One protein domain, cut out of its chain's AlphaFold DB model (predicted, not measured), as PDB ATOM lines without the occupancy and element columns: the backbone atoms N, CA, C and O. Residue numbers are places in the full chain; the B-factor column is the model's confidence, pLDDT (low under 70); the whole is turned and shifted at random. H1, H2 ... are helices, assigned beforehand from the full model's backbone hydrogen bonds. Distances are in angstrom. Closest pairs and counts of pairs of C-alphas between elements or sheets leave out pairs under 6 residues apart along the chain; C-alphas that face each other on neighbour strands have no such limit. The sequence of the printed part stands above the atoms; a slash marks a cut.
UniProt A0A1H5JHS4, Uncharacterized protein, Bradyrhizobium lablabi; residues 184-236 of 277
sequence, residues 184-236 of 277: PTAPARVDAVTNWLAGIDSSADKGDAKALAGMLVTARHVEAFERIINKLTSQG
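This is residues 184 to 236 of the 277 residues of an uncharacterized protein of Bradyrhizobium lablabi (UniProt A0A1H5JHS4). A helical hairpin of the long H1 and the short H2, side by side, has a third helix, H3, set slantwise against H1; residues 230 to 236, of which 230 to 235 belong to H3, stick out. H1 is the part the other two helices share, while H2 and H3 stay apart. The printed part has 53 residues with three named helices, in the order H1, H2, H3, and no named strand, and its class is all helix. It is compact, with a radius of gyration of the C-alphas of 11.1 A, and spans 35 by 26 by 15 A.

Start with H1, residues 186 to 200, and compare it with H2, residues 208 to 214: they form a helical hairpin and touch, H1 with residues 194 to 200 alone. Their closest C-alphas, those of Leu 197 and Ala 209, are 5.1 A apart. They run opposite ways at a shallow tilt of 14 degrees. Next look at H3, residues 219 to 235, which touches H1 through residues 222 to 226 alone, meeting residues 189 to 193 of H1 alone. Here the closest C-alphas are those of Val 190 and Val 222, 6.4 A apart. H1 and H3 run the same way at a steep tilt of 51 degrees. H2 and H3 are apart. In H1, H2 and H3 every O i to N i+4 pair is within hydrogen-bond range.

Find C-alpha 186 at (-103.291, 454.059, 41.639); from there H1 runs 21.5 A to C-alpha 200. H2 runs from Asp 208 to Gly 214. H3 begins at C-alpha 219, at (-103.713, 445.787, 43.168), and runs 24.3 A to C-alpha 235 at (-89.746, 442.351, 23.640).

The two C-alphas farthest apart, those of Pro 184 and Ala 204, are 35.6 A apart. The printed part has no cut. The link from H1 to H2 is short and that from H2 to H3 is tight. In the B-factor column, look for pLDDT under 70 at residues 202 to 207 and residue 236; the mean of the printed part is 84.3.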
ATOM      1  N   PRO A 184    -100.410 456.624  45.663       92.06
ATOM      2  CA  PRO A 184    -101.126 457.816  45.186       92.06
ATOM      3  C   PRO A 184    -101.410 457.837  43.677       92.06
ATOM      4  O   PRO A 184    -102.321 458.522  43.226       92.06
ATOM      5  N   THR A 185    -100.642 457.081  42.887       91.25
ATOM      6  CA  THR A 185    -100.793 456.980  41.428       91.25
ATOM      7  C   THR A 185    -101.756 455.874  40.991       91.25
ATOM      8  O   THR A 185    -101.897 455.631  39.794       91.25
ATOM      9  N   ALA A 186    -102.431 455.201  41.930       90.00
ATOM     10  CA  ALA A 186    -103.291 454.059  41.639       90.00
ATOM     11  C   ALA A 186    -104.366 454.320  40.566       90.00
ATOM     12  O   ALA A 186    -104.462 453.495  39.656       90.00
ATOM     13  N   PRO A 187    -105.125 455.440  40.587       89.75
ATOM     14  CA  PRO A 187    -106.128 455.703  39.553       89.75
ATOM     15  C   PRO A 187    -105.503 455.801  38.157       89.75
ATOM     16  O   PRO A 187    -105.927 455.099  37.247       89.75
ATOM     17  N   ALA A 188    -104.406 456.554  38.019       91.81
ATOM     18  CA  ALA A 188    -103.707 456.718  36.743       91.81
ATOM     19  C   ALA A 188    -103.161 455.390  36.190       91.81
ATOM     20  O   ALA A 188    -103.157 455.174  34.980       91.81
ATOM     21  N   ARG A 189    -102.718 454.484  37.070       93.06
ATOM     22  CA  ARG A 189    -102.249 453.143  36.690       93.06
ATOM     23  C   ARG A 189    -103.394 452.261  36.193       93.06
ATOM     24  O   ARG A 189    -103.272 451.635  35.143       93.06
ATOM     25  N   VAL A 190    -104.518 452.247  36.911       91.94
ATOM     26  CA  VAL A 190    -105.731 451.518  36.499       91.94
ATOM     27  C   VAL A 190    -106.252 452.048  35.163       91.94
ATOM     28  O   VAL A 190    -106.563 451.252  34.276       91.94
ATOM     29  N   ASP A 191    -106.284 453.368  34.986       92.25
ATOM     30  CA  ASP A 191    -106.716 454.010  33.744       92.25
ATOM     31  C   ASP A 191    -105.771 453.677  32.584       92.25
ATOM     32  O   ASP A 191    -106.230 453.343  31.494       92.25
ATOM     33  N   ALA A 192    -104.452 453.684  32.808       93.31
ATOM     34  CA  ALA A 192    -103.471 453.312  31.791       93.31
ATOM     35  C   ALA A 192    -103.646 451.859  31.318       93.31
ATOM     36  O   ALA A 192    -103.655 451.605  30.112       93.31
ATOM     37  N   VAL A 193    -103.839 450.916  32.247       91.88
ATOM     38  CA  VAL A 193    -104.109 449.509  31.904       91.88
ATOM     39  C   VAL A 193    -105.446 449.373  31.172       91.88
ATOM     40  O   VAL A 193    -105.520 448.670  30.168       91.88
ATOM     41  N   THR A 194    -106.491 450.068  31.627       90.81
ATOM     42  CA  THR A 194    -107.826 450.021  31.005       90.81
ATOM     43  C   THR A 194    -107.801 450.581  29.581       90.81
ATOM     44  O   THR A 194    -108.346 449.964  28.669       90.81
ATOM     45  N   ASN A 195    -107.110 451.701  29.363       90.50
ATOM     46  CA  ASN A 195    -106.940 452.304  28.041       90.50
ATOM     47  C   ASN A 195    -106.105 451.418  27.112       90.50
ATOM     48  O   ASN A 195    -106.416 451.305  25.927       90.50
ATOM     49  N   TRP A 196    -105.070 450.757  27.636       90.56
ATOM     50  CA  TRP A 196    -104.296 449.787  26.865       90.56
ATOM     51  C   TRP A 196    -105.143 448.576  26.450       90.56
ATOM     52  O   TRP A 196    -105.116 448.197  25.281       90.56
ATOM     53  N   LEU A 197    -105.950 448.020  27.365       88.75
ATOM     54  CA  LEU A 197    -106.890 446.933  27.059       88.75
ATOM     55  C   LEU A 197    -107.903 447.360  25.989       88.75
ATOM     56  O   LEU A 197    -108.101 446.636  25.018       88.75
ATOM     57  N   ALA A 198    -108.490 448.552  26.121       87.06
ATOM     58  CA  ALA A 198    -109.406 449.102  25.124       87.06
ATOM     59  C   ALA A 198    -108.739 449.292  23.749       87.06
ATOM     60  O   ALA A 198    -109.381 449.102  22.720       87.06
ATOM     61  N   GLY A 199    -107.443 449.626  23.718       83.62
ATOM     62  CA  GLY A 199    -106.662 449.709  22.484       83.62
ATOM     63  C   GLY A 199    -106.472 448.358  21.786       83.62
ATOM     64  O   GLY A 199    -106.453 448.310  20.555       83.62
ATOM     65  N   ILE A 200    -106.381 447.262  22.547       76.75
ATOM     66  CA  ILE A 200    -106.250 445.895  22.009       76.75
ATOM     67  C   ILE A 200    -107.575 445.376  21.434       76.75
ATOM     68  O   ILE A 200    -107.553 444.685  20.423       76.75
ATOM     69  N   ASP A 201    -108.722 445.775  21.995       71.06
ATOM     70  CA  ASP A 201    -110.076 445.399  21.519       71.06
ATOM     71  C   ASP A 201    -110.420 445.928  20.111       71.06
ATOM     72  O   ASP A 201    -111.502 445.679  19.580       71.06
ATOM     73  N   SER A 202    -109.517 446.689  19.483       62.38
ATOM     74  CA  SER A 202    -109.670 447.141  18.097       62.38
ATOM     75  C   SER A 202    -109.599 445.994  17.073       62.38
ATOM     76  O   SER A 202    -109.974 446.188  15.914       62.38
ATOM     77  N   SER A 203    -109.191 444.786  17.483       54.78
ATOM     78  CA  SER A 203    -109.228 443.572  16.663       54.78
ATOM     79  C   SER A 203    -110.502 442.743  16.889       54.78
ATOM     80  O   SER A 203    -110.642 442.134  17.937       54.78
ATOM     81  N   ALA A 204    -111.370 442.691  15.868       47.16
ATOM     82  CA  ALA A 204    -112.456 441.734  15.551       47.16
ATOM     83  C   ALA A 204    -113.490 441.289  16.624       47.16
ATOM     84  O   ALA A 204    -114.670 441.218  16.279       47.16
ATOM     85  N   ASP A 205    -113.124 441.047  17.881       56.28
ATOM     86  CA  ASP A 205    -113.986 440.477  18.923       56.28
ATOM     87  C   ASP A 205    -114.300 441.524  20.001       56.28
ATOM     88  O   ASP A 205    -113.607 441.683  20.999       56.28
ATOM     89  N   LYS A 206    -115.365 442.295  19.770       61.22
ATOM     90  CA  LYS A 206    -115.780 443.387  20.663       61.22
ATOM     91  C   LYS A 206    -116.342 442.819  21.968       61.22
ATOM     92  O   LYS A 206    -117.485 442.362  21.991       61.22
ATOM     93  N   GLY A 207    -115.585 442.898  23.060       67.69
ATOM     94  CA  GLY A 207    -116.072 442.507  24.388       67.69
ATOM     95  C   GLY A 207    -115.000 442.012  25.353       67.69
ATOM     96  O   GLY A 207    -115.190 442.117  26.571       67.69
ATOM     97  N   ASP A 208    -113.865 441.546  24.839       76.56
ATOM     98  CA  ASP A 208    -112.814 440.930  25.648       76.56
ATOM     99  C   ASP A 208    -112.093 441.959  26.516       76.56
ATOM    100  O   ASP A 208    -111.858 441.720  27.705       76.56
ATOM    101  N   ALA A 209    -111.829 443.159  25.989       80.75
ATOM    102  CA  ALA A 209    -111.227 444.223  26.788       80.75
ATOM    103  C   ALA A 209    -112.107 444.650  27.965       80.75
ATOM    104  O   ALA A 209    -111.591 444.923  29.049       80.75
ATOM    105  N   LYS A 210    -113.435 444.666  27.792       82.25
ATOM    106  CA  LYS A 210    -114.366 444.989  28.883       82.25
ATOM    107  C   LYS A 210    -114.364 443.897  29.954       82.25
ATOM    108  O   LYS A 210    -114.376 444.221  31.142       82.25
ATOM    109  N   ALA A 211    -114.318 442.627  29.554       84.69
ATOM    110  CA  ALA A 211    -114.220 441.506  30.485       84.69
ATOM    111  C   ALA A 211    -112.901 441.542  31.278       84.69
ATOM    112  O   ALA A 211    -112.919 441.441  32.505       84.69
ATOM    113  N   LEU A 212    -111.772 441.775  30.600       85.31
ATOM    114  CA  LEU A 212    -110.451 441.890  31.228       85.31
ATOM    115  C   LEU A 212    -110.348 443.115  32.143       85.31
ATOM    116  O   LEU A 212    -109.833 443.005  33.257       85.31
ATOM    117  N   ALA A 213    -110.895 444.262  31.730       86.31
ATOM    118  CA  ALA A 213    -110.974 445.453  32.575       86.31
ATOM    119  C   ALA A 213    -111.821 445.196  33.833       86.31
ATOM    120  O   ALA A 213    -111.466 445.644  34.923       86.31
ATOM    121  N   GLY A 214    -112.886 444.395  33.715       85.88
ATOM    122  CA  GLY A 214    -113.693 443.935  34.847       85.88
ATOM    123  C   GLY A 214    -112.914 443.109  35.880       85.88
ATOM    124  O   GLY A 214    -113.294 443.080  37.048       85.88
ATOM    125  N   MET A 215    -111.789 442.490  35.500       86.56
ATOM    126  CA  MET A 215    -110.931 441.746  36.428       86.56
ATOM    127  C   MET A 215    -110.013 442.655  37.259       86.56
ATOM    128  O   MET A 215    -109.431 442.185  38.236       86.56
ATOM    129  N   LEU A 216    -109.879 443.951  36.946       86.56
ATOM    130  CA  LEU A 216    -109.009 444.909  37.654       86.56
ATOM    131  C   LEU A 216    -109.598 445.360  39.010       86.56
ATOM    132  O   LEU A 216    -109.776 446.547  39.290       86.56
ATOM    133  N   VAL A 217    -109.925 444.389  39.864       87.44
ATOM    134  CA  VAL A 217    -110.502 444.595  41.202       87.44
ATOM    135  C   VAL A 217    -109.464 444.592  42.327       87.44
ATOM    136  O   VAL A 217    -109.772 445.046  43.423       87.44
ATOM    137  N   THR A 218    -108.236 444.120  42.074       90.81
ATOM    138  CA  THR A 218    -107.153 444.093  43.073       90.81
ATOM    139  C   THR A 218    -105.880 444.767  42.567       90.81
ATOM    140  O   THR A 218    -105.609 444.768  41.363       90.81
ATOM    141  N   ALA A 219    -105.042 445.258  43.488       90.44
ATOM    142  CA  ALA A 219    -103.713 445.787  43.168       90.44
ATOM    143  C   ALA A 219    -102.852 444.782  42.385       90.44
ATOM    144  O   ALA A 219    -102.196 445.129  41.404       90.44
ATOM    145  N   ARG A 220    -102.904 443.506  42.781       91.12
ATOM    146  CA  ARG A 220    -102.117 442.439  42.154       91.12
ATOM    147  C   ARG A 220    -102.501 442.216  40.692       91.12
ATOM    148  O   ARG A 220    -101.627 441.887  39.895       91.12
ATOM    149  N   HIS A 221    -103.773 442.402  40.335       90.81
ATOM    150  CA  HIS A 221    -104.199 442.337  38.938       90.81
ATOM    151  C   HIS A 221    -103.577 443.475  38.127       90.81
ATOM    152  O   HIS A 221    -102.976 443.208  37.090       90.81
ATOM    153  N   VAL A 222    -103.626 444.710  38.632       92.50
ATOM    154  CA  VAL A 222    -103.030 445.876  37.958       92.50
ATOM    155  C   VAL A 222    -101.531 445.669  37.734       92.50
ATOM    156  O   VAL A 222    -101.061 445.773  36.606       92.50
ATOM    157  N   GLU A 223    -100.787 445.262  38.766       92.94
ATOM    158  CA  GLU A 223     -99.351 444.982  38.633       92.94
ATOM    159  C   GLU A 223     -99.043 443.840  37.657       92.94
ATOM    160  O   GLU A 223     -98.034 443.874  36.950       92.94
ATOM    161  N   ALA A 224     -99.872 442.792  37.634       93.19
ATOM    162  CA  ALA A 224     -99.694 441.686  36.703       93.19
ATOM    163  C   ALA A 224     -99.865 442.159  35.253       93.19
ATOM    164  O   ALA A 224     -99.022 441.838  34.411       93.19
ATOM    165  N   PHE A 225    -100.895 442.963  34.977       92.88
ATOM    166  CA  PHE A 225    -101.107 443.542  33.654       92.88
ATOM    167  C   PHE A 225     -99.988 444.501  33.265       92.88
ATOM    168  O   PHE A 225     -99.463 444.374  32.169       92.88
ATOM    169  N   GLU A 226     -99.524 445.373  34.154       92.94
ATOM    170  CA  GLU A 226     -98.374 446.240  33.864       92.94
ATOM    171  C   GLU A 226     -97.114 445.449  33.496       92.94
ATOM    172  O   GLU A 226     -96.398 445.814  32.565       92.94
ATOM    173  N   ARG A 227     -96.840 444.323  34.172       93.44
ATOM    174  CA  ARG A 227     -95.719 443.439  33.803       93.44
ATOM    175  C   ARG A 227     -95.918 442.811  32.425       93.44
ATOM    176  O   ARG A 227     -94.941 442.663  31.695       93.44
ATOM    177  N   ILE A 228     -97.148 442.428  32.076       90.81
ATOM    178  CA  ILE A 228     -97.480 441.900  30.746       90.81
ATOM    179  C   ILE A 228     -97.283 442.989  29.690       90.81
ATOM    180  O   ILE A 228     -96.581 442.744  28.714       90.81
ATOM    181  N   ILE A 229     -97.820 444.190  29.920       90.38
ATOM    182  CA  ILE A 229     -97.675 445.357  29.043       90.38
ATOM    183  C   ILE A 229     -96.194 445.642  28.807       90.38
ATOM    184  O   ILE A 229     -95.759 445.675  27.662       90.38
ATOM    185  N   ASN A 230     -95.404 445.751  29.878       91.25
ATOM    186  CA  ASN A 230     -93.969 446.017  29.792       91.25
ATOM    187  C   ASN A 230     -93.219 444.933  29.016       91.25
ATOM    188  O   ASN A 230     -92.327 445.247  28.233       91.25
ATOM    189  N   LYS A 231     -93.557 443.651  29.198       89.56
ATOM    190  CA  LYS A 231     -92.958 442.567  28.404       89.56
ATOM    191  C   LYS A 231     -93.336 442.673  26.930       89.56
ATOM    192  O   LYS A 231     -92.468 442.519  26.079       89.56
ATOM    193  N   LEU A 232     -94.601 442.962  26.637       86.19
ATOM    194  CA  LEU A 232     -95.101 443.056  25.270       86.19
ATOM    195  C   LEU A 232     -94.465 444.221  24.506       86.19
ATOM    196  O   LEU A 232     -94.071 444.063  23.354       86.19
ATOM    197  N   THR A 233     -94.331 445.374  25.160       85.25
ATOM    198  CA  THR A 233     -93.748 446.579  24.562       85.25
ATOM    199  C   THR A 233     -92.227 446.510  24.466       85.25
ATOM    200  O   THR A 233     -91.667 447.024  23.503       85.25
ATOM    201  N   SER A 234     -91.545 445.861  25.419       83.06
ATOM    202  CA  SER A 234     -90.075 445.760  25.414       83.06
ATOM    203  C   SER A 234     -89.519 444.639  24.537       83.06
ATOM    204  O   SER A 234     -88.416 444.782  24.017       83.06
ATOM    205  N   GLN A 235     -90.240 443.524  24.378       76.00
ATOM    206  CA  GLN A 235     -89.746 442.351  23.640       76.00
ATOM    207  C   GLN A 235     -90.398 442.187  22.262       76.00
ATOM    208  O   GLN A 235     -89.923 441.389  21.457       76.00
ATOM    209  N   GLY A 236     -91.458 442.950  21.976       68.38
ATOM    210  CA  GLY A 236     -92.297 442.750  20.802       68.38
ATOM    211  C   GLY A 236     -93.126 441.465  20.907       68.38
ATOM    212  O   GLY A 236     -92.758 440.487  21.558       68.38
TER     213      GLY A 236